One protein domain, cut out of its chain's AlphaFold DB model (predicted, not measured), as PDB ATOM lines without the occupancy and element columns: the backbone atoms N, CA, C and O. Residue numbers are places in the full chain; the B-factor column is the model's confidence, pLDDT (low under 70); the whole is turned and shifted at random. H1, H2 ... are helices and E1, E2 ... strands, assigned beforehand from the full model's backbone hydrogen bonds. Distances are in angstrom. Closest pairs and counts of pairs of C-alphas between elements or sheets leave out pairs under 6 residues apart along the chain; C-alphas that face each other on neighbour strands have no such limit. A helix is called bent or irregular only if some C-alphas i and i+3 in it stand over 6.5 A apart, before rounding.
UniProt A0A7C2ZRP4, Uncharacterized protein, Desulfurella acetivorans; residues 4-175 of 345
ATOM      1  N   GLU A   4     121.277 114.089  71.089       80.12
ATOM      2  CA  GLU A   4     122.607 113.492  70.934       80.12
ATOM      3  C   GLU A   4     123.645 114.109  71.879       80.12
ATOM      4  O   GLU A   4     124.324 113.368  72.586       80.12
ATOM      5  N   GLU A   5     123.721 115.444  71.984       74.44
ATOM      6  CA  GLU A   5     124.666 116.109  72.900       74.44
ATOM      7  C   GLU A   5     124.387 115.719  74.367       74.44
ATOM      8  O   GLU A   5     125.307 115.619  75.185       74.44
ATOM      9  N   LYS A   6     123.106 115.528  74.734       76.62
ATOM     10  CA  LYS A   6     122.711 115.134  76.102       76.62
ATOM     11  C   LYS A   6     123.164 113.720  76.402       76.62
ATOM     12  O   LYS A   6     123.722 113.467  77.468       76.62
ATOM     13  N   LYS A   7     122.918 112.817  75.455       83.12
ATOM     14  CA  LYS A   7     123.314 111.419  75.550       83.12
ATOM     15  C   LYS A   7     124.831 111.290  75.658       83.12
ATOM     16  O   LYS A   7     125.307 110.633  76.576       83.12
ATOM     17  N   GLU A   8     125.577 111.999  74.814       83.44
ATOM     18  CA  GLU A   8     127.043 111.999  74.841       83.44
ATOM     19  C   GLU A   8     127.592 112.452  76.202       83.44
ATOM     20  O   GLU A   8     128.503 111.840  76.758       83.44
ATOM     21  N   ARG A   9     127.029 113.522  76.775       85.12
ATOM     22  CA  ARG A   9     127.414 113.978  78.115       85.12
ATOM     23  C   ARG A   9     127.141 112.925  79.181       85.12
ATOM     24  O   ARG A   9     128.008 112.681  80.013       85.12
ATOM     25  N   LEU A  10     125.954 112.323  79.168       84.12
ATOM     26  CA  LEU A  10     125.583 111.291  80.136       84.12
ATOM     27  C   LEU A  10     126.502 110.066  80.048       84.12
ATOM     28  O   LEU A  10     126.884 109.537  81.084       84.12
ATOM     29  N   GLU A  11     126.904 109.660  78.843       87.56
ATOM     30  CA  GLU A  11     127.828 108.539  78.627       87.56
ATOM     31  C   GLU A  11     129.247 108.821  79.148       87.56
ATOM     32  O   GLU A  11     129.914 107.909  79.632       87.56
ATOM     33  N   LYS A  12     129.709 110.077  79.086       89.12
ATOM     34  CA  LYS A  12     131.035 110.482  79.587       89.12
ATOM     35  C   LYS A  12     131.059 110.790  81.086       89.12
ATOM     36  O   LYS A  12     132.139 110.882  81.668       89.12
ATOM     37  N   LEU A  13     129.905 110.998  81.727       90.81
ATOM     38  CA  LEU A  13     129.856 111.297  83.157       90.81
ATOM     39  C   LEU A  13     130.337 110.087  83.956       90.81
ATOM     40  O   LEU A  13     129.855 108.969  83.804       90.81
ATOM     41  N   THR A  14     131.277 110.332  84.863       92.44
ATOM     42  CA  THR A  14     131.822 109.299  85.752       92.44
ATOM     43  C   THR A  14     131.306 109.496  87.173       92.44
ATOM     44  O   THR A  14     130.840 110.578  87.538       92.44
ATOM     45  N   GLY A  15     131.443 108.474  88.022       92.94
ATOM     46  CA  GLY A  15     131.079 108.589  89.438       92.94
ATOM     47  C   GLY A  15     131.794 109.741  90.158       92.94
ATOM     48  O   GLY A  15     131.200 110.381  91.021       92.94
ATOM     49  N   ALA A  16     133.030 110.070  89.761       92.38
ATOM     50  CA  ALA A  16     133.784 111.185  90.337       92.38
ATOM     51  C   ALA A  16     133.146 112.548  90.022       92.38
ATOM     52  O   ALA A  16     133.081 113.410  90.898       92.38
ATOM     53  N   HIS A  17     132.631 112.726  88.801       92.88
ATOM     54  CA  HIS A  17     131.921 113.937  88.388       92.88
ATOM     55  C   HIS A  17     130.666 114.168  89.232       92.88
ATOM     56  O   HIS A  17     130.483 115.243  89.807       92.88
ATOM     57  N   VAL A  18     129.831 113.130  89.353       91.25
ATOM     58  CA  VAL A  18     128.585 113.182  90.132       91.25
ATOM     59  C   VAL A  18     128.880 113.426  91.608       91.25
ATOM     60  O   VAL A  18     128.250 114.289  92.219       91.25
ATOM     61  N   PHE A  19     129.869 112.723  92.164       93.06
ATOM     62  CA  PHE A  19     130.295 112.888  93.552       93.06
ATOM     63  C   PHE A  19     130.696 114.337  93.856       93.06
ATOM     64  O   PHE A  19     130.150 114.947  94.774       93.06
ATOM     65  N   TRP A  20     131.600 114.915  93.058       90.81
ATOM     66  CA  TRP A  20     132.076 116.282  93.270       90.81
ATOM     67  C   TRP A  20     130.978 117.326  93.081       90.81
ATOM     68  O   TRP A  20     130.824 118.207  93.926       90.81
ATOM     69  N   ALA A  21     130.203 117.228  91.997       89.94
ATOM     70  CA  ALA A  21     129.134 118.181  91.720       89.94
ATOM     71  C   ALA A  21     128.064 118.173  92.824       89.94
ATOM     72  O   ALA A  21     127.622 119.240  93.252       89.94
ATOM     73  N   SER A  22     127.690 116.984  93.314       89.62
ATOM     74  CA  SER A  22     126.706 116.826  94.394       89.62
ATOM     75  C   SER A  22     127.241 117.355  95.721       89.62
ATOM     76  O   SER A  22     126.543 118.091  96.409       89.62
ATOM     77  N   LEU A  23     128.501 117.053  96.062       91.12
ATOM     78  CA  LEU A  23     129.127 117.546  97.290       91.12
ATOM     79  C   LEU A  23     129.162 119.078  97.331       91.12
ATOM     80  O   LEU A  23     128.801 119.669  98.347       91.12
ATOM     81  N   VAL A  24     129.579 119.718  96.233       88.69
ATOM     82  CA  VAL A  24     129.601 121.185  96.117       88.69
ATOM     83  C   VAL A  24     128.186 121.752  96.228       88.69
ATOM     84  O   VAL A  24     127.976 122.695  96.987       88.69
ATOM     85  N   GLY A  25     127.224 121.150  95.519       88.12
ATOM     86  CA  GLY A  25     125.818 121.553  95.555       88.12
ATOM     87  C   GLY A  25     125.229 121.508  96.960       88.12
ATOM     88  O   GLY A  25     124.866 122.543  97.509       88.12
ATOM     89  N   SER A  26     125.235 120.332  97.587       88.88
ATOM     90  CA  SER A  26     124.668 120.149  98.925       88.88
ATOM     91  C   SER A  26     125.398 120.960  99.997       88.88
ATOM     92  O   SER A  26     124.767 121.465 100.920       88.88
ATOM     93  N   SER A  27     126.721 121.130  99.893       89.69
ATOM     94  CA  SER A  27     127.468 121.957 100.853       89.69
ATOM     95  C   SER A  27     127.094 123.435 100.752       89.69
ATOM     96  O   SER A  27     127.077 124.129 101.768       89.69
ATOM     97  N   TYR A  28     126.808 123.931  99.547       88.25
ATOM     98  CA  TYR A  28     126.291 125.285  99.369       88.25
ATOM     99  C   TYR A  28     124.879 125.424  99.948       88.25
ATOM    100  O   TYR A  28     124.639 126.358 100.709       88.25
ATOM    101  N   ASP A  29     123.988 124.467  99.673       86.88
ATOM    102  CA  ASP A  29     122.610 124.481 100.191       86.88
ATOM    103  C   ASP A  29     122.565 124.477 101.729       86.88
ATOM    104  O   ASP A  29     121.700 125.104 102.339       86.88
ATOM    105  N   LEU A  30     123.535 123.815 102.367       89.88
ATOM    106  CA  LEU A  30     123.711 123.795 103.823       89.88
ATOM    107  C   LEU A  30     124.394 125.059 104.386       89.88
ATOM    108  O   LEU A  30     124.637 125.137 105.589       89.88
ATOM    109  N   GLY A  31     124.758 126.029 103.543       88.38
ATOM    110  CA  GLY A  31     125.485 127.241 103.939       88.38
ATOM    111  C   GLY A  31     126.947 127.005 104.339       88.38
ATOM    112  O   GLY A  31     127.599 127.910 104.858       88.38
ATOM    113  N   ILE A  32     127.477 125.800 104.105       90.25
ATOM    114  CA  ILE A  32     128.858 125.419 104.432       90.25
ATOM    115  C   ILE A  32     129.817 125.972 103.383       90.25
ATOM    116  O   ILE A  32     130.918 126.392 103.723       90.25
ATOM    117  N   MET A  33     129.428 125.972 102.107       88.56
ATOM    118  CA  MET A  33     130.282 126.416 101.008       88.56
ATOM    119  C   MET A  33     129.878 127.804 100.514       88.56
ATOM    120  O   MET A  33     128.714 128.066 100.246       88.56
ATOM    121  N   ASN A  34     130.853 128.698 100.361       88.62
ATOM    122  CA  ASN A  34     130.669 130.039  99.807       88.62
ATOM    123  C   ASN A  34     131.955 130.497  99.100       88.62
ATOM    124  O   ASN A  34     132.948 129.764  99.064       88.62
ATOM    125  N   GLN A  35     131.968 131.724  98.573       88.56
ATOM    126  CA  GLN A  35     133.125 132.288  97.867       88.56
ATOM    127  C   GLN A  35     134.420 132.281  98.688       88.56
ATOM    128  O   GLN A  35     135.480 131.945  98.162       88.56
ATOM    129  N   ALA A  36     134.336 132.636  99.973       89.94
ATOM    130  CA  ALA A  36     135.494 132.727 100.859       89.94
ATOM    131  C   ALA A  36     136.145 131.359 101.109       89.94
ATOM    132  O   ALA A  36     137.324 131.299 101.444       89.94
ATOM    133  N   ILE A  37     135.397 130.272 100.905       91.69
ATOM    134  CA  ILE A  37     135.881 128.897 101.044       91.69
ATOM    135  C   ILE A  37     136.315 128.337  99.688       91.69
ATOM    136  O   ILE A  37     137.438 127.846  99.556       91.69
ATOM    137  N   ILE A  38     135.464 128.428  98.662       90.56
ATOM    138  CA  ILE A  38     135.726 127.779  97.371       90.56
ATOM    139  C   ILE A  38     136.906 128.415  96.634       90.56
ATOM    140  O   ILE A  38     137.688 127.701  96.017       90.56
ATOM    141  N   VAL A  39     137.096 129.738  96.727       93.06
ATOM    142  CA  VAL A  39     138.196 130.425  96.035       93.06
ATOM    143  C   VAL A  39     139.564 129.917  96.506       93.06
ATOM    144  O   VAL A  39     140.300 129.391  95.668       93.06
ATOM    145  N   PRO A  40     139.943 130.009  97.797       92.62
ATOM    146  CA  PRO A  40     141.235 129.492  98.243       92.62
ATOM    147  C   PRO A  40     141.353 127.969  98.078       92.62
ATOM    148  O   PRO A  40     142.423 127.489  97.695       92.62
ATOM    149  N   ALA A  41     140.273 127.205  98.287       92.75
ATOM    150  CA  ALA A  41     140.287 125.754  98.101       92.75
ATOM    151  C   ALA A  41     140.609 125.358  96.651       92.75
ATOM    152  O   ALA A  41     141.435 124.474  96.409       92.75
ATOM    153  N   MET A  42     140.011 126.041  95.673       93.94
ATOM    154  CA  MET A  42     140.223 125.742  94.259       93.94
ATOM    155  C   MET A  42     141.556 126.257  93.727       93.94
ATOM    156  O   MET A  42     142.150 125.580  92.891       93.94
ATOM    157  N   LYS A  43     142.090 127.367  94.254       93.38
ATOM    158  CA  LYS A  43     143.476 127.772  93.969       93.38
ATOM    159  C   LYS A  43     144.471 126.709  94.439       93.38
ATOM    160  O   LYS A  43     145.321 126.264  93.672       93.38
ATOM    161  N   ALA A  44     144.313 126.227  95.672       91.62
ATOM    162  CA  ALA A  44     145.157 125.158  96.206       91.62
ATOM    163  C   ALA A  44     144.956 123.827  95.454       91.62
ATOM    164  O   ALA A  44     145.880 123.024  95.337       91.62
ATOM    165  N   THR A  45     143.751 123.573  94.937       93.19
ATOM    166  CA  THR A  45     143.467 122.421  94.067       93.19
ATOM    167  C   THR A  45     144.194 122.559  92.731       93.19
ATOM    168  O   THR A  45     144.880 121.625  92.329       93.19
ATOM    169  N   ALA A  46     144.137 123.728  92.089       94.75
ATOM    170  CA  ALA A  46     144.850 124.002  90.843       94.75
ATOM    171  C   ALA A  46     146.363 123.811  90.992       94.75
ATOM    172  O   ALA A  46     146.966 123.128  90.173       94.75
ATOM    173  N   GLN A  47     146.969 124.312  92.073       92.50
ATOM    174  CA  GLN A  47     148.398 124.100  92.342       92.50
ATOM    175  C   GLN A  47     148.757 122.607  92.440       92.50
ATOM    176  O   GLN A  47     149.782 122.180  91.913       92.50
ATOM    177  N   ARG A  48     147.904 121.790  93.075       91.94
ATOM    178  CA  ARG A  48     148.114 120.334  93.176       91.94
ATOM    179  C   ARG A  48     147.906 119.614  91.845       91.94
ATOM    180  O   ARG A  48     148.626 118.658  91.568       91.94
ATOM    181  N   LEU A  49     146.955 120.067  91.029       93.94
ATOM    182  CA  LEU A  49     146.745 119.543  89.679       93.94
ATOM    183  C   LEU A  49     147.955 119.823  88.789       93.94
ATOM    184  O   LEU A  49     148.479 118.891  88.185       93.94
ATOM    185  N   VAL A  50     148.448 121.065  88.802       93.12
ATOM    186  CA  VAL A  50     149.677 121.464  88.105       93.12
ATOM    187  C   VAL A  50     150.842 120.589  88.547       93.12
ATOM    188  O   VAL A  50     151.497 119.983  87.708       93.12
ATOM    189  N   LEU A  51     151.061 120.461  89.857       90.62
ATOM    190  CA  LEU A  51     152.133 119.636  90.409       90.62
ATOM    191  C   LEU A  51     152.044 118.180  89.927       90.62
ATOM    192  O   LEU A  51     153.044 117.588  89.525       90.62
ATOM    193  N   HIS A  52     150.845 117.598  89.932       92.31
ATOM    194  CA  HIS A  52     150.653 116.236  89.453       92.31
ATOM    195  C   HIS A  52     150.897 116.116  87.938       92.31
ATOM    196  O   HIS A  52     151.560 115.176  87.502       92.31
ATOM    197  N   GLN A  53     150.416 117.067  87.130       92.81
ATOM    198  CA  GLN A  53     150.690 117.097  85.691       92.81
ATOM    199  C   GLN A  53     152.184 117.270  85.400       92.81
ATOM    200  O   GLN A  53     152.692 116.595  84.510       92.81
ATOM    201  N   MET A  54     152.908 118.084  86.173       89.00
ATOM    202  CA  MET A  54     154.367 118.194  86.079       89.00
ATOM    203  C   MET A  54     155.038 116.838  86.324       89.00
ATOM    204  O   MET A  54     155.836 116.395  85.503       89.00
ATOM    205  N   TYR A  55     154.666 116.126  87.394       87.75
ATOM    206  CA  TYR A  55     155.219 114.797  87.698       87.75
ATOM    207  C   TYR A  55     154.887 113.731  86.650       87.75
ATOM    208  O   TYR A  55     155.622 112.755  86.509       87.75
ATOM    209  N   LYS A  56     153.786 113.900  85.916       90.62
ATOM    210  CA  LYS A  56     153.404 113.023  84.803       90.62
ATOM    211  C   LYS A  56     153.936 113.490  83.448       90.62
ATOM    212  O   LYS A  56     153.699 112.798  82.464       90.62
ATOM    213  N   ASN A  57     154.640 114.621  83.394       88.69
ATOM    214  CA  ASN A  57     155.060 115.271  82.154       88.69
ATOM    215  C   ASN A  57     153.879 115.555  81.195       88.69
ATOM    216  O   ASN A  57     153.978 115.366  79.988       88.69
ATOM    217  N   LEU A  58     152.740 115.969  81.763       91.75
ATOM    218  CA  LEU A  58     151.488 116.295  81.065       91.75
ATOM    219  C   LEU A  58     151.153 117.793  81.105       91.75
ATOM    220  O   LEU A  58     150.146 118.209  80.535       91.75
ATOM    221  N   LEU A  59     151.934 118.605  81.827       91.25
ATOM    222  CA  LEU A  59     151.673 120.040  81.916       91.25
ATOM    223  C   LEU A  59     151.981 120.686  80.550       91.25
ATOM    224  O   LEU A  59     153.111 120.558  80.072       91.25
ATOM    225  N   PRO A  60     151.018 121.372  79.909       92.81
ATOM    226  CA  PRO A  60     151.271 122.027  78.635       92.81
ATOM    227  C   PRO A  60     152.271 123.169  78.825       92.81
ATOM    228  O   PRO A  60     152.312 123.801  79.877       92.81
ATOM    229  N   LYS A  61     153.052 123.479  77.791       89.38
ATOM    230  CA  LYS A  61     153.894 124.678  77.769       89.38
ATOM    231  C   LYS A  61     153.186 125.775  76.987       89.38
ATOM    232  O   LYS A  61     152.709 125.531  75.878       89.38
ATOM    233  N   PHE A  62     153.137 126.979  77.546       89.81
ATOM    234  CA  PHE A  62     152.796 128.149  76.749       89.81
ATOM    235  C   PHE A  62     153.974 128.496  75.845       89.81
ATOM    236  O   PHE A  62     155.126 128.478  76.278       89.81
ATOM    237  N   ASN A  63     153.675 128.817  74.594       86.88
ATOM    238  CA  ASN A  63     154.673 129.287  73.654       86.88
ATOM    239  C   ASN A  63     154.655 130.827  73.642       86.88
ATOM    240  O   ASN A  63     153.607 131.399  73.335       86.88
ATOM    241  N   PRO A  64     155.778 131.512  73.930       84.31
ATOM    242  CA  PRO A  64     155.860 132.970  73.846       84.31
ATOM    243  C   PRO A  64     155.526 133.545  72.460       84.31
ATOM    244  O   PRO A  64     155.150 134.709  72.371       84.31
ATOM    245  N   GLN A  65     155.678 132.760  71.386       87.81
ATOM    246  CA  GLN A  65     155.325 133.191  70.027       87.81
ATOM    247  C   GLN A  65     153.831 133.039  69.705       87.81
ATOM    248  O   GLN A  65     153.350 133.663  68.759       87.81
ATOM    249  N   ASP A  66     153.099 132.222  70.465       89.69
ATOM    250  CA  ASP A  66     151.667 132.027  70.252       89.69
ATOM    251  C   ASP A  66     150.871 133.177  70.880       89.69
ATOM    252  O   ASP A  66     151.197 133.686  71.956       89.69
ATOM    253  N   SER A  67     149.763 133.548  70.240       88.75
ATOM    254  CA  SER A  67     148.817 134.501  70.810       88.75
ATOM    255  C   SER A  67     148.148 133.946  72.078       88.75
ATOM    256  O   SER A  67     148.081 132.735  72.319       88.75
ATOM    257  N   LEU A  68     147.656 134.847  72.933       87.25
ATOM    258  CA  LEU A  68     147.104 134.482  74.241       87.25
ATOM    259  C   LEU A  68     145.892 133.538  74.137       87.25
ATOM    260  O   LEU A  68     145.749 132.641  74.965       87.25
ATOM    261  N   ASP A  69     145.045 133.699  73.117       89.00
ATOM    262  CA  ASP A  69     143.916 132.805  72.835       89.00
ATOM    263  C   ASP A  69     144.375 131.368  72.580       89.00
ATOM    264  O   ASP A  69     143.820 130.438  73.168       89.00
ATOM    265  N   ILE A  70     145.422 131.188  71.767       91.75
ATOM    266  CA  ILE A  70     145.981 129.874  71.434       91.75
ATOM    267  C   ILE A  70     146.555 129.221  72.691       91.75
ATOM    268  O   ILE A  70     146.256 128.060  72.974       91.75
ATOM    269  N   ASN A  71     147.334 129.966  73.477       93.25
ATOM    270  CA  ASN A  71     147.913 129.464  74.722       93.25
ATOM    271  C   ASN A  71     146.830 129.055  75.737       93.25
ATOM    272  O   ASN A  71     146.862 127.941  76.263       93.25
ATOM    273  N   ILE A  72     145.817 129.898  75.966       94.12
ATOM    274  CA  ILE A  72     144.705 129.583  76.879       94.12
ATOM    275  C   ILE A  72     143.905 128.380  76.382       94.12
ATOM    276  O   ILE A  72     143.552 127.510  77.182       94.12
ATOM    277  N   LYS A  73     143.633 128.298  75.075       94.44
ATOM    278  CA  LYS A  73     142.933 127.156  74.486       94.44
ATOM    279  C   LYS A  73     143.716 125.862  74.708       94.44
ATOM    280  O   LYS A  73     143.142 124.920  75.239       94.44
ATOM    281  N   LYS A  74     145.026 125.846  74.432       94.50
ATOM    282  CA  LYS A  74     145.908 124.695  74.709       94.50
ATOM    283  C   LYS A  74     145.893 124.292  76.185       94.50
ATOM    284  O   LYS A  74     145.813 123.105  76.493       94.50
ATOM    285  N   ALA A  75     145.936 125.264  77.101       95.12
ATOM    286  CA  ALA A  75     145.825 124.990  78.532       95.12
ATOM    287  C   ALA A  75     144.506 124.309  78.893       95.12
ATOM    288  O   ALA A  75     144.515 123.314  79.617       95.12
ATOM    289  N   LEU A  76     143.386 124.846  78.410       96.12
ATOM    290  CA  LEU A  76     142.070 124.280  78.684       96.12
ATOM    291  C   LEU A  76     141.892 122.911  78.044       96.12
ATOM    292  O   LEU A  76     141.336 122.043  78.698       96.12
ATOM    293  N   ASP A  77     142.387 122.702  76.824       95.31
ATOM    294  CA  ASP A  77     142.320 121.415  76.130       95.31
ATOM    295  C   ASP A  77     143.084 120.341  76.915       95.31
ATOM    296  O   ASP A  77     142.505 119.310  77.250       95.31
ATOM    297  N   ALA A  78     144.320 120.626  77.337       94.75
ATOM    298  CA  ALA A  78     145.097 119.717  78.182       94.75
ATOM    299  C   ALA A  78     144.435 119.473  79.550       94.75
ATOM    300  O   ALA A  78     144.411 118.353  80.058       94.75
ATOM    301  N   LEU A  79     143.867 120.516  80.164       95.56
ATOM    302  CA  LEU A  79     143.154 120.385  81.433       95.56
ATOM    303  C   LEU A  79     141.842 119.601  81.276       95.56
ATOM    304  O   LEU A  79     141.454 118.876  82.189       95.56
ATOM    305  N   ASN A  80     141.154 119.726  80.141       95.31
ATOM    306  CA  ASN A  80     139.919 119.009  79.854       95.31
ATOM    307  C   ASN A  80     140.183 117.550  79.488       95.31
ATOM    308  O   ASN A  80     139.410 116.688  79.878       95.31
ATOM    309  N   GLU A  81     141.284 117.245  78.806       93.94
ATOM    310  CA  GLU A  81     141.743 115.865  78.640       93.94
ATOM    311  C   GLU A  81     142.027 115.220  80.006       93.94
ATOM    312  O   GLU A  81     141.675 114.066  80.247       93.94
ATOM    313  N   TYR A  82     142.587 116.005  80.930       93.75
ATOM    314  CA  TYR A  82     142.966 115.546  82.260       93.75
ATOM    315  C   TYR A  82     141.786 115.403  83.244       93.75
ATOM    316  O   TYR A  82     141.753 114.461  84.036       93.75
ATOM    317  N   LEU A  83     140.824 116.335  83.228       92.88
ATOM    318  CA  LEU A  83     139.700 116.385  84.178       92.88
ATOM    319  C   LEU A  83     138.345 116.016  83.581       92.88
ATOM    320  O   LEU A  83     137.422 115.768  84.348       92.88
ATOM    321  N   GLN A  84     138.204 116.056  82.257       92.75
ATOM    322  CA  GLN A  84     136.925 115.977  81.548       92.75
ATOM    323  C   GLN A  84     135.892 116.957  82.121       92.75
ATOM    324  O   GLN A  84     134.773 116.589  82.444       92.75
ATOM    325  N   PHE A  85     136.256 118.232  82.279       92.75
ATOM    326  CA  PHE A  85     135.410 119.209  82.967       92.75
ATOM    327  C   PHE A  85     134.221 119.717  82.124       92.75
ATOM    328  O   PHE A  85     133.234 120.210  82.690       92.75
ATOM    329  N   ALA A  86     134.285 119.616  80.791       92.00
ATOM    330  CA  ALA A  86     133.192 119.963  79.881       92.00
ATOM    331  C   ALA A  86     133.302 119.254  78.517       92.00
ATOM    332  O   ALA A  86     134.396 119.083  77.985       92.00
ATOM    333  N   ASN A  87     132.162 118.932  77.891       87.00
ATOM    334  CA  ASN A  87     132.147 118.436  76.503       87.00
ATOM    335  C   ASN A  87     132.502 119.532  75.488       87.00
ATOM    336  O   ASN A  87     133.188 119.274  74.506       87.00
ATOM    337  N   HIS A  88     132.026 120.755  75.731       84.94
ATOM    338  CA  HIS A  88     132.188 121.888  74.825       84.94
ATOM    339  C   HIS A  88     132.421 123.170  75.616       84.94
ATOM    340  O   HIS A  88     131.697 123.448  76.580       84.94
ATOM    341  N   TYR A  89     133.393 123.958  75.168       92.50
ATOM    342  CA  TYR A  89     133.672 125.303  75.653       92.50
ATOM    343  C   TYR A  89     134.323 126.140  74.557       92.50
ATOM    344  O   TYR A  89     135.048 125.630  73.698       92.50
ATOM    345  N   ASN A  90     134.091 127.444  74.632       92.88
ATOM    346  CA  ASN A  90     134.664 128.422  73.723       92.88
ATOM    347  C   ASN A  90     135.573 129.375  74.490       92.88
ATOM    348  O   ASN A  90     135.288 129.730  75.635       92.88
ATOM    349  N   VAL A  91     136.654 129.789  73.836       94.69
ATOM    350  CA  VAL A  91     137.579 130.809  74.327       94.69
ATOM    351  C   VAL A  91     137.541 131.960  73.339       94.69
ATOM    352  O   VAL A  91     137.669 131.747  72.136       94.69
ATOM    353  N   SER A  92     137.374 133.171  73.845       94.19
ATOM    354  CA  SER A  92     137.479 134.398  73.060       94.19
ATOM    355  C   SER A  92     138.327 135.404  73.814       94.19
ATOM    356  O   SER A  92     138.193 135.519  75.034       94.19
ATOM    357  N   ILE A  93     139.149 136.162  73.098       93.94
ATOM    358  CA  ILE A  93     139.925 137.255  73.677       93.94
ATOM    359  C   ILE A  93     139.369 138.574  73.165       93.94
ATOM    360  O   ILE A  93     139.189 138.754  71.962       93.94
ATOM    361  N   THR A  94     139.109 139.496  74.082       93.88
ATOM    362  CA  THR A  94     138.798 140.891  73.770       93.88
ATOM    363  C   THR A  94     139.859 141.795  74.381       93.88
ATOM    364  O   THR A  94     140.571 141.405  75.308       93.88
ATOM    365  N   GLN A  95     139.982 143.009  73.853       90.31
ATOM    366  CA  GLN A  95     140.846 144.035  74.422       90.31
ATOM    367  C   GLN A  95     139.976 145.187  74.925       90.31
ATOM    368  O   GLN A  95     139.222 145.781  74.156       90.31
ATOM    369  N   GLU A  96     140.073 145.500  76.214       88.56
ATOM    370  CA  GLU A  96     139.357 146.607  76.854       88.56
ATOM    371  C   GLU A  96     140.372 147.468  77.611       88.56
ATOM    372  O   GLU A  96     141.103 146.963  78.459       88.56
ATOM    373  N   ASN A  97     140.438 148.772  77.315       85.12
ATOM    374  CA  ASN A  97     141.369 149.713  77.964       85.12
ATOM    375  C   ASN A  97     142.826 149.208  77.990       85.12
ATOM    376  O   ASN A  97     143.484 149.234  79.029       85.12
ATOM    377  N   SER A  98     143.302 148.689  76.853       83.56
ATOM    378  CA  SER A  98     144.632 148.075  76.686       83.56
ATOM    379  C   SER A  98     144.881 146.786  77.479       83.56
ATOM    380  O   SER A  98     145.955 146.207  77.346       83.56
ATOM    381  N   LYS A  99     143.905 146.286  78.246       88.31
ATOM    382  CA  LYS A  99     143.984 144.996  78.939       88.31
ATOM    383  C   LYS A  99     143.372 143.898  78.085       88.31
ATOM    384  O   LYS A  99     142.313 144.079  77.483       88.31
ATOM    385  N   MET A 100     144.027 142.744  78.064       92.75
ATOM    386  CA  MET A 100     143.520 141.554  77.388       92.75
ATOM    387  C   MET A 100     142.572 140.812  78.324       92.75
ATOM    388  O   MET A 100     142.923 140.504  79.464       92.75
ATOM    389  N   ILE A 101     141.365 140.524  77.847       95.12
ATOM    390  CA  ILE A 101     140.346 139.800  78.597       95.12
ATOM    391  C   ILE A 101     140.082 138.480  77.894       95.12
ATOM    392  O   ILE A 101     139.514 138.443  76.803       95.12
ATOM    393  N   ALA A 102     140.460 137.387  78.546       96.00
ATOM    394  CA  ALA A 102     140.068 136.063  78.106       96.00
ATOM    395  C   ALA A 102     138.701 135.717  78.666       96.00
ATOM    396  O   ALA A 102     138.506 135.726  79.878       96.00
ATOM    397  N   THR A 103     137.764 135.384  77.791       96.56
ATOM    398  CA  THR A 103     136.429 134.934  78.164       96.56
ATOM    399  C   THR A 103     136.269 133.474  77.786       96.56
ATOM    400  O   THR A 103     136.434 133.094  76.627       96.56
ATOM    401  N   ILE A 104     135.953 132.662  78.787       96.12
ATOM    402  CA  ILE A 104     135.653 131.245  78.653       96.12
ATOM    403  C   ILE A 104     134.156 131.086  78.828       96.12
ATOM    404  O   ILE A 104     133.605 131.421  79.880       96.12
ATOM    405  N   ASN A 105     133.508 130.553  77.802       94.81
ATOM    406  CA  ASN A 105     132.110 130.178  77.867       94.81
ATOM    407  C   ASN A 105     131.996 128.652  77.915       94.81
ATOM    408  O   ASN A 105     132.453 127.959  77.003       94.81
ATOM    409  N   ILE A 106     131.368 128.147  78.976       92.38
ATOM    410  CA  ILE A 106     130.957 126.753  79.098       92.38
ATOM    411  C   ILE A 106     129.432 126.722  79.132       92.38
ATOM    412  O   ILE A 106     128.814 127.279  80.044       92.38
ATOM    413  N   ARG A 107     128.820 126.007  78.187       87.31
ATOM    414  CA  ARG A 107     127.381 125.763  78.233       87.31
ATOM    415  C   ARG A 107     127.033 124.977  79.497       87.31
ATOM    416  O   ARG A 107     127.692 124.001  79.859       87.31
ATOM    417  N   LYS A 108     125.966 125.370  80.188       81.38
ATOM    418  CA  LYS A 108     125.531 124.713  81.439       81.38
ATOM    419  C   LYS A 108     125.314 123.217  81.268       81.38
ATOM    420  O   LYS A 108     125.536 122.433  82.186       81.38
ATOM    421  N   ASP A 109     124.850 122.859  80.085       79.31
ATOM    422  CA  ASP A 109     124.474 121.520  79.700       79.31
ATOM    423  C   ASP A 109     125.633 120.697  79.116       79.31
ATOM    424  O   ASP A 109     125.433 119.511  78.881       79.31
ATOM    425  N   SER A 110     126.829 121.282  78.949       86.44
ATOM    426  CA  SER A 110     128.077 120.596  78.588       86.44
ATOM    427  C   SER A 110     129.007 120.381  79.788       86.44
ATOM    428  O   SER A 110     129.908 119.547  79.726       86.44
ATOM    429  N   CYS A 111     128.800 121.126  80.877       89.75
ATOM    430  CA  CYS A 111     129.639 121.093  82.070       89.75
ATOM    431  C   CYS A 111     129.486 119.782  82.862       89.75
ATOM    432  O   CYS A 111     128.379 119.384  83.238       89.75
ATOM    433  N   MET A 112     130.608 119.137  83.177       90.12
ATOM    434  CA  MET A 112     130.648 117.827  83.842       90.12
ATOM    435  C   MET A 112     130.666 117.921  85.371       90.12
ATOM    436  O   MET A 112     130.299 116.968  86.047       90.12
ATOM    437  N   PHE A 113     130.997 119.089  85.928       88.44
ATOM    438  CA  PHE A 113     130.972 119.344  87.375       88.44
ATOM    439  C   PHE A 113     129.909 120.373  87.783       88.44
ATOM    440  O   PHE A 113     130.020 120.992  88.838       88.44
ATOM    441  N   CYS A 114     128.882 120.606  86.954       86.19
ATOM    442  CA  CYS A 114     127.852 121.600  87.253       86.19
ATOM    443  C   CYS A 114     127.068 121.199  88.515       86.19
ATOM    444  O   CYS A 114     126.324 120.217  88.460       86.19
ATOM    445  N   PRO A 115     127.129 121.965  89.621       81.38
ATOM    446  CA  PRO A 115     126.406 121.601  90.840       81.38
ATOM    447  C   PRO A 115     124.886 121.571  90.648       81.38
ATOM    448  O   PRO A 115     124.195 120.791  91.289       81.38
ATOM    449  N   VAL A 116     124.378 122.371  89.705       79.19
ATOM    450  CA  VAL A 116     122.956 122.408  89.339       79.19
ATOM    451  C   VAL A 116     122.600 121.254  88.403       79.19
ATOM    452  O   VAL A 116     121.714 120.463  88.695       79.19
ATOM    453  N   GLY A 117     123.285 121.157  87.259       79.25
ATOM    454  CA  GLY A 117     122.917 120.230  86.185       79.25
ATOM    455  C   GLY A 117     123.414 118.793  86.362       79.25
ATOM    456  O   GLY A 117     122.931 117.916  85.659       79.25
ATOM    457  N   VAL A 118     124.399 118.561  87.233       83.38
ATOM    458  CA  VAL A 118     124.925 117.227  87.582       83.38
ATOM    459  C   VAL A 118     124.645 116.924  89.050       83.38
ATOM    460  O   VAL A 118     124.153 115.848  89.363       83.38
ATOM    461  N   GLY A 119     124.939 117.874  89.940       79.06
ATOM    462  CA  GLY A 119     124.783 117.695  91.387       79.06
ATOM    463  C   GLY A 119     123.352 117.848  91.914       79.06
ATOM    464  O   GLY A 119     123.101 117.504  93.062       79.06
ATOM    465  N   GLY A 120     122.421 118.375  91.110       74.31
ATOM    466  CA  GLY A 120     121.018 118.568  91.492       74.31
ATOM    467  C   GLY A 120     120.751 119.655  92.545       74.31
ATOM    468  O   GLY A 120     119.603 119.808  92.954       74.31
ATOM    469  N   GLY A 121     121.763 120.415  92.978       72.38
ATOM    470  CA  GLY A 121     121.619 121.458  94.003       72.38
ATOM    471  C   GLY A 121     121.236 122.827  93.414       72.38
ATOM    472  O   GLY A 121     121.767 123.200  92.360       72.38
ATOM    473  N   PRO A 122     120.348 123.619  94.047       68.81
ATOM    474  CA  PRO A 122     120.023 124.990  93.648       68.81
ATOM    475  C   PRO A 122     121.164 125.973  93.969       68.81
ATOM    476  O   PRO A 122     121.024 126.903  94.757       68.81
ATOM    477  N   VAL A 123     122.304 125.810  93.299       69.81
ATOM    478  CA  VAL A 123     123.464 126.685  93.490       69.81
ATOM    479  C   VAL A 123     123.313 127.971  92.676       69.81
ATOM    480  O   VAL A 123     123.035 127.949  91.463       69.81
ATOM    481  N   ASP A 124     123.531 129.109  93.334       65.44
ATOM    482  CA  ASP A 124     123.732 130.380  92.647       65.44
ATOM    483  C   ASP A 124     125.104 130.418  91.935       65.44
ATOM    484  O   ASP A 124     125.862 129.452  91.889       65.44
ATOM    485  N   THR A 125     125.439 131.521  91.276       66.19
ATOM    486  CA  THR A 125     126.701 131.627  90.523       66.19
ATOM    487  C   THR A 125     127.943 131.781  91.392       66.19
ATOM    488  O   THR A 125     129.057 131.677  90.876       66.19
ATOM    489  N   SER A 126     127.777 132.040  92.690       69.50
ATOM    490  CA  SER A 126     128.864 132.492  93.557       69.50
ATOM    491  C   SER A 126     129.899 131.402  93.832       69.50
ATOM    492  O   SER A 126     131.053 131.716  94.131       69.50
ATOM    493  N   VAL A 127     129.536 130.132  93.647       81.19
ATOM    494  CA  VAL A 127     130.331 128.976  94.092       81.19
ATOM    495  C   VAL A 127     130.948 128.159  92.959       81.19
ATOM    496  O   VAL A 127     131.415 127.044  93.182       81.19
ATOM    497  N   CYS A 128     130.958 128.677  91.729       87.44
ATOM    498  CA  CYS A 128     131.592 127.964  90.621       87.44
ATOM    499  C   CYS A 128     133.087 127.712  90.931       87.44
ATOM    500  O   CYS A 128     133.808 128.671  91.218       87.44
ATOM    501  N   PRO A 129     133.581 126.460  90.853       89.38
ATOM    502  CA  PRO A 129     134.969 126.148  91.187       89.38
ATOM    503  C   PRO A 129     135.961 126.512  90.072       89.38
ATOM    504  O   PRO A 129     137.165 126.597  90.312       89.38
ATOM    505  N   TYR A 130     135.478 126.721  88.846       93.06
ATOM    506  CA  TYR A 130     136.332 126.902  87.675       93.06
ATOM    507  C   TYR A 130     137.065 128.243  87.603       93.06
ATOM    508  O   TYR A 130     138.249 128.199  87.291       93.06
ATOM    509  N   PRO A 131     136.473 129.415  87.917       95.00
ATOM    510  CA  PRO A 131     137.220 130.672  87.888       95.00
ATOM    511  C   PRO A 131     138.523 130.639  88.709       95.00
ATOM    512  O   PRO A 131     139.583 130.890  88.133       95.00
ATOM    513  N   PRO A 132     138.518 130.275  90.010       95.38
ATOM    514  CA  PRO A 132     139.763 130.209  90.778       95.38
ATOM    515  C   PRO A 132     140.704 129.105  90.290       95.38
ATOM    516  O   PRO A 132     141.917 129.310  90.311       95.38
ATOM    517  N   LEU A 133     140.172 127.972  89.814       96.00
ATOM    518  CA  LEU A 133     140.994 126.894  89.267       96.00
ATOM    519  C   LEU A 133     141.730 127.350  88.000       96.00
ATOM    520  O   LEU A 133     142.952 127.245  87.933       96.00
ATOM    521  N   PHE A 134     141.004 127.884  87.018       97.12
ATOM    522  CA  PHE A 134     141.552 128.336  85.740       97.12
ATOM    523  C   PHE A 134     142.510 129.511  85.919       97.12
ATOM    524  O   PHE A 134     143.585 129.492  85.333       97.12
ATOM    525  N   SER A 135     142.185 130.488  86.774       96.38
ATOM    526  CA  SER A 135     143.083 131.617  87.062       96.38
ATOM    527  C   SER A 135     144.440 131.129  87.568       96.38
ATOM    528  O   SER A 135     145.463 131.495  86.998       96.38
ATOM    529  N   THR A 136     144.474 130.251  88.574       95.12
ATOM    530  CA  THR A 136     145.744 129.720  89.087       95.12
ATOM    531  C   THR A 136     146.447 128.809  88.085       95.12
ATOM    532  O   THR A 136     147.669 128.854  87.984       95.12
ATOM    533  N   TYR A 137     145.702 128.010  87.320       95.94
ATOM    534  CA  TYR A 137     146.279 127.153  86.288       95.94
ATOM    535  C   TYR A 137     146.984 127.973  85.197       95.94
ATOM    536  O   TYR A 137     148.150 127.735  84.895       95.94
ATOM    537  N   PHE A 138     146.309 128.988  84.657       95.50
ATOM    538  CA  PHE A 138     146.873 129.886  83.652       95.50
ATOM    539  C   PHE A 138     148.038 130.714  84.190       95.50
ATOM    540  O   PHE A 138     148.991 130.936  83.453       95.50
ATOM    541  N   ASP A 139     147.986 131.149  85.452       93.88
ATOM    542  CA  ASP A 139     149.062 131.923  86.078       93.88
ATOM    543  C   ASP A 139     150.393 131.156  86.081       93.88
ATOM    544  O   ASP A 139     151.420 131.680  85.650       93.88
ATOM    545  N   VAL A 140     150.374 129.876  86.474       92.56
ATOM    546  CA  VAL A 140     151.590 129.047  86.468       92.56
ATOM    547  C   VAL A 140     152.152 128.882  85.053       92.56
ATOM    548  O   VAL A 140     153.364 128.958  84.850       92.56
ATOM    549  N   LEU A 141     151.283 128.686  84.061       93.06
ATOM    550  CA  LEU A 141     151.698 128.514  82.669       93.06
ATOM    551  C   LEU A 141     152.247 129.812  82.062       93.06
ATOM    552  O   LEU A 141     153.289 129.793  81.410       93.06
ATOM    553  N   ALA A 142     151.591 130.945  82.316       92.12
ATOM    554  CA  ALA A 142     151.993 132.253  81.803       92.12
ATOM    555  C   ALA A 142     153.336 132.726  82.377       92.12
ATOM    556  O   ALA A 142     154.140 133.325  81.663       92.12
ATOM    557  N   LYS A 143     153.639 132.397  83.639       92.19
ATOM    558  CA  LYS A 143     154.927 132.734  84.270       92.19
ATOM    559  C   LYS A 143     156.135 132.041  83.633       92.19
ATOM    560  O   LYS A 143     157.257 132.504  83.811       92.19
ATOM    561  N   ASN A 144     155.913 131.002  82.825       89.88
ATOM    562  CA  ASN A 144     156.955 130.339  82.044       89.88
ATOM    563  C   ASN A 144     157.215 130.985  80.663       89.88
ATOM    564  O   ASN A 144     158.114 130.540  79.959       89.88
ATOM    565  N   THR A 145     156.480 132.033  80.255       85.25
ATOM    566  CA  THR A 145     156.673 132.691  78.940       85.25
ATOM    567  C   THR A 145     157.368 134.044  78.976       85.25
ATOM    568  O   THR A 145     157.447 134.699  77.938       85.25
ATOM    569  N   LEU A 146     157.833 134.498  80.147       83.69
ATOM    570  CA  LEU A 146     158.359 135.861  80.345       83.69
ATOM    571  C   LEU A 146     157.390 136.974  79.894       83.69
ATOM    572  O   LEU A 146     157.797 138.114  79.695       83.69
ATOM    573  N   SER A 147     156.097 136.666  79.750       83.69
ATOM    574  CA  SER A 147     155.069 137.669  79.452       83.69
ATOM    575  C   SER A 147     154.813 138.601  80.637       83.69
ATOM    576  O   SER A 147     154.305 139.702  80.454       83.69
ATOM    577  N   PHE A 148     155.143 138.146  81.854       88.69
ATOM    578  CA  PHE A 148     154.831 138.809  83.124       88.69
ATOM    579  C   PHE A 148     153.344 139.156  83.278       88.69
ATOM    580  O   PHE A 148     152.995 140.031  84.064       88.69
ATOM    581  N   LEU A 149     152.461 138.466  82.550       89.00
ATOM    582  CA  LEU A 149     151.023 138.652  82.650       89.00
ATOM    583  C   LEU A 149     150.434 137.640  83.629       89.00
ATOM    584  O   LEU A 149     150.630 136.435  83.483       89.00
ATOM    585  N   THR A 150     149.650 138.136  84.581       92.19
ATOM    586  CA  THR A 150     148.886 137.316  85.522       92.19
ATOM    587  C   THR A 150     147.387 137.452  85.249       92.19
ATOM    588  O   THR A 150     146.870 138.572  85.188       92.19
ATOM    589  N   PRO A 151     146.642 136.339  85.148       94.81
ATOM    590  CA  PRO A 151     145.192 136.362  84.990       94.81
ATOM    591  C   PRO A 151     144.485 136.695  86.311       94.81
ATOM    592  O   PRO A 151     144.499 135.915  87.268       94.81
ATOM    593  N   LYS A 152     143.773 137.821  86.353       95.44
ATOM    594  CA  LYS A 152     142.844 138.179  87.432       95.44
ATOM    595  C   LYS A 152     141.420 137.790  87.056       95.44
ATOM    596  O   LYS A 152     140.932 138.150  85.991       95.44
ATOM    597  N   MET A 153     140.724 137.084  87.944       95.56
ATOM    598  CA  MET A 153     139.301 136.786  87.748       95.56
ATOM    599  C   MET A 153     138.484 138.085  87.744       95.56
ATOM    600  O   MET A 153     138.554 138.858  88.704       95.56
ATOM    601  N   LYS A 154     137.678 138.309  86.703       94.56
ATOM    602  CA  LYS A 154     136.738 139.433  86.641       94.56
ATOM    603  C   LYS A 154     135.601 139.193  87.634       94.56
ATOM    604  O   LYS A 154     134.991 138.125  87.644       94.56
ATOM    605  N   LYS A 155     135.353 140.171  88.508       93.12
ATOM    606  CA  LYS A 155     134.263 140.109  89.485       93.12
ATOM    607  C   LYS A 155     132.938 140.443  88.802       93.12
ATOM    608  O   LYS A 155     132.834 141.452  88.114       93.12
ATOM    609  N   GLU A 156     131.945 139.608  89.052       91.62
ATOM    610  CA  GLU A 156     130.559 139.734  88.611       91.62
ATOM    611  C   GLU A 156     129.657 140.033  89.823       91.62
ATOM    612  O   GLU A 156     130.083 139.897  90.974       91.62
ATOM    613  N   GLU A 157     128.394 140.402  89.584       86.44
ATOM    614  CA  GLU A 157     127.427 140.757  90.642       86.44
ATOM    615  C   GLU A 157     127.348 139.692  91.749       86.44
ATOM    616  O   GLU A 157     127.365 140.002  92.940       86.44
ATOM    617  N   LYS A 158     127.325 138.417  91.343       84.25
ATOM    618  CA  LYS A 158     127.226 137.249  92.224       84.25
ATOM    619  C   LYS A 158     128.429 136.323  92.054       84.25
ATOM    620  O   LYS A 158     128.270 135.114  91.882       84.25
ATOM    621  N   GLY A 159     129.634 136.892  92.061       88.94
ATOM    622  CA  GLY A 159     130.881 136.143  92.189       88.94
ATOM    623  C   GLY A 159     131.903 136.385  91.085       88.94
ATOM    624  O   GLY A 159     132.311 137.517  90.870       88.94
ATOM    625  N   TYR A 160     132.369 135.315  90.437       92.94
ATOM    626  CA  TYR A 160     133.392 135.364  89.371       92.94
ATOM    627  C   TYR A 160     132.939 134.655  88.086       92.94
ATOM    628  O   TYR A 160     133.747 134.274  87.240       92.94
ATOM    629  N   MET A 161     131.637 134.404  87.979       91.38
ATOM    630  CA  MET A 161     131.015 133.769  86.829       91.38
ATOM    631  C   MET A 161     129.664 134.432  86.590       91.38
ATOM    632  O   MET A 161     128.874 134.599  87.523       91.38
ATOM    633  N   LYS A 162     129.407 134.795  85.336       90.88
ATOM    634  CA  LYS A 162     128.129 135.326  84.878       90.88
ATOM    635  C   LYS A 162     127.307 134.190  84.279       90.88
ATOM    636  O   LYS A 162     127.758 133.504  83.363       90.88
ATOM    637  N   LYS A 163     126.094 133.989  84.791       87.19
ATOM    638  CA  LYS A 163     125.181 132.935  84.330       87.19
ATOM    639  C   LYS A 163     124.124 133.533  83.421       87.19
ATOM    640  O   LYS A 163     123.201 134.189  83.889       87.19
ATOM    641  N   GLU A 164     124.255 133.248  82.140       88.19
ATOM    642  CA  GLU A 164     123.233 133.498  81.124       88.19
ATOM    643  C   GLU A 164     122.287 132.292  81.039       88.19
ATOM    644  O   GLU A 164     122.566 131.266  81.664       88.19
ATOM    645  N   PRO A 165     121.155 132.339  80.315       84.56
ATOM    646  CA  PRO A 165     120.209 131.223  80.248       84.56
ATOM    647  C   PRO A 165     120.845 129.871  79.892       84.56
ATOM    648  O   PRO A 165     120.567 128.890  80.585       84.56
ATOM    649  N   GLN A 166     121.760 129.832  78.918       83.38
ATOM    650  CA  GLN A 166     122.420 128.601  78.455       83.38
ATOM    651  C   GLN A 166     123.902 128.502  78.838       83.38
ATOM    652  O   GLN A 166     124.467 127.409  78.834       83.38
ATOM    653  N   ASP A 167     124.511 129.611  79.248       88.44
ATOM    654  CA  ASP A 167     125.962 129.749  79.313       88.44
ATOM    655  C   ASP A 167     126.443 130.159  80.707       88.44
ATOM    656  O   ASP A 167     125.800 130.938  81.418       88.44
ATOM    657  N   CYS A 168     127.596 129.625  81.093       90.94
ATOM    658  CA  CYS A 168     128.380 130.071  82.235       90.94
ATOM    659  C   CYS A 168     129.634 130.757  81.692       90.94
ATOM    660  O   CYS A 168     130.513 130.106  81.122       90.94
ATOM    661  N   ILE A 169     129.707 132.069  81.881       93.81
ATOM    662  CA  ILE A 169     130.739 132.928  81.310       93.81
ATOM    663  C   ILE A 169     131.715 133.323  82.413       93.81
ATOM    664  O   ILE A 169     131.317 133.819  83.466       93.81
ATOM    665  N   MET A 170     133.001 133.091  82.174       95.06
ATOM    666  CA  MET A 170     134.082 133.405  83.104       95.06
ATOM    667  C   MET A 170     135.114 134.247  82.370       95.06
ATOM    668  O   MET A 170     135.586 133.841  81.308       95.06
ATOM    669  N   SER A 171     135.476 135.395  82.933       95.94
ATOM    670  CA  SER A 171     136.423 136.311  82.302       95.94
ATOM    671  C   SER A 171     137.663 136.519  83.168       95.94
ATOM    672  O   SER A 171     137.577 136.635  84.392       95.94
ATOM    673  N   PHE A 172     138.820 136.588  82.516       97.00
ATOM    674  CA  PHE A 172     140.131 136.746  83.130       97.00
ATOM    675  C   PHE A 172     140.830 137.940  82.499       97.00
ATOM    676  O   PHE A 172     141.074 137.952  81.295       97.00
ATOM    677  N   ILE A 173     141.129 138.941  83.314       95.69
ATOM    678  CA  ILE A 173     141.847 140.142  82.912       95.69
ATOM    679  C   ILE A 173     143.333 139.852  83.096       95.69
ATOM    680  O   ILE A 173     143.772 139.595  84.215       95.69
ATOM    681  N   PHE A 174     144.094 139.852  82.009       93.56
ATOM    682  CA  PHE A 174     145.540 139.683  82.063       93.56
ATOM    683  C   PHE A 174     146.186 141.039  82.317       93.56
ATOM    684  O   PHE A 174     146.007 141.983  81.544       93.56
ATOM    685  N   GLU A 175     146.901 141.128  83.431       93.44
ATOM    686  CA  GLU A 175     147.540 142.348  83.917       93.44
ATOM    687  C   GLU A 175     149.022 142.090  84.170       93.44
ATOM    688  O   GLU A 175     149.408 140.958  84.466       93.44
TER     689      GLU A 175
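What this domain is: This is residues 4 to 175 of the 345 residues of an uncharacterized protein of Desulfurella acetivorans (UniProt A0A7C2ZRP4). A strongly twisted sheet of four strands is covered on one face by the helices H4 and H5, and the long helix H3 packs on H5 on the side away from the sheet; no named helix covers the other face. H1 and H2 lie away from the sheet, toward the same end of the domain as the long unnamed stretch 108 to 129. The printed part has 172 residues, with five named helices and four named strands in the order H1 H2 H3 H4 E1 E2 H5 E3 E4. The sheet runs E1 E2 E4 E3, wholly antiparallel, and the class is mixed, helices and strands. The whole is compact, with a radius of gyration of the C-alphas of 15.6 A, and rounded, spanning 43 by 36 by 32 A.

How they stand to each other: H1, residues 4 to 12, and H2, residues 15 to 29, are apart despite their tight link, and neither is on the sheet. H3, residues 35 to 55, touches H5, residues 130 to 142, closest at the C-alphas of Ala 46 and Leu 133, 5.1 A apart, the same way at a steep tilt of 42 degrees. H4, residues 68 to 83, is near H3. The hairpin of E1, residues 89 to 96, and E2, residues 99 to 107, has N 92 and O 103 within hydrogen-bond range at 2.9 A. H4 is on the sheet at a height of 8.7 A, over E2 and only just not over E1, on which 2 of its C-alphas fall. H5, on the same face at a height of 8.3 A, lies over E3, residues 149 to 153, and E4, residues 167 to 175; E3 and E4 form a hairpin. N 104 and O 170 of E2 and E4 are 2.8 A apart, as are N 152 and O 173 of E3 and E4. E2, H5 and E3 form a split strand-helix-strand unit, two strands running the same way with E4 between them, and its crossover is right-handed. Every O i to N i+4 pair is within hydrogen-bond range in H1, H2, H4 and H5, and 16 of 17 in H3.

Where its parts are: H1 begins at C-alpha 4 (122.607, 113.492, 70.934) and is 12.4 A long; H2 is 21.0 A. H3, 30.0 A long, begins at C-alpha 35 (133.125, 132.288, 97.867); it is neither bent nor irregular, but only just, with C-alphas 37 and 40 6.1 A apart. H4 measures 21.9 A, E1 22.1 A, E2 25.4 A, H5 17.6 A and E3 12.9 A. E4, 25.4 A long, ends at C-alpha 175 (147.540, 142.348, 83.917).

The domain as a whole: The two C-alphas farthest apart, those of Leu 30 and Gln 65, are 47.2 A apart. The printed part has no cut. The links H3 to H4, E2 to H5 and E3 to E4 are long, with 12, 22 and 13 residues. The mean pLDDT of the printed part is 89.5, and residues 122 to 126 are under 70.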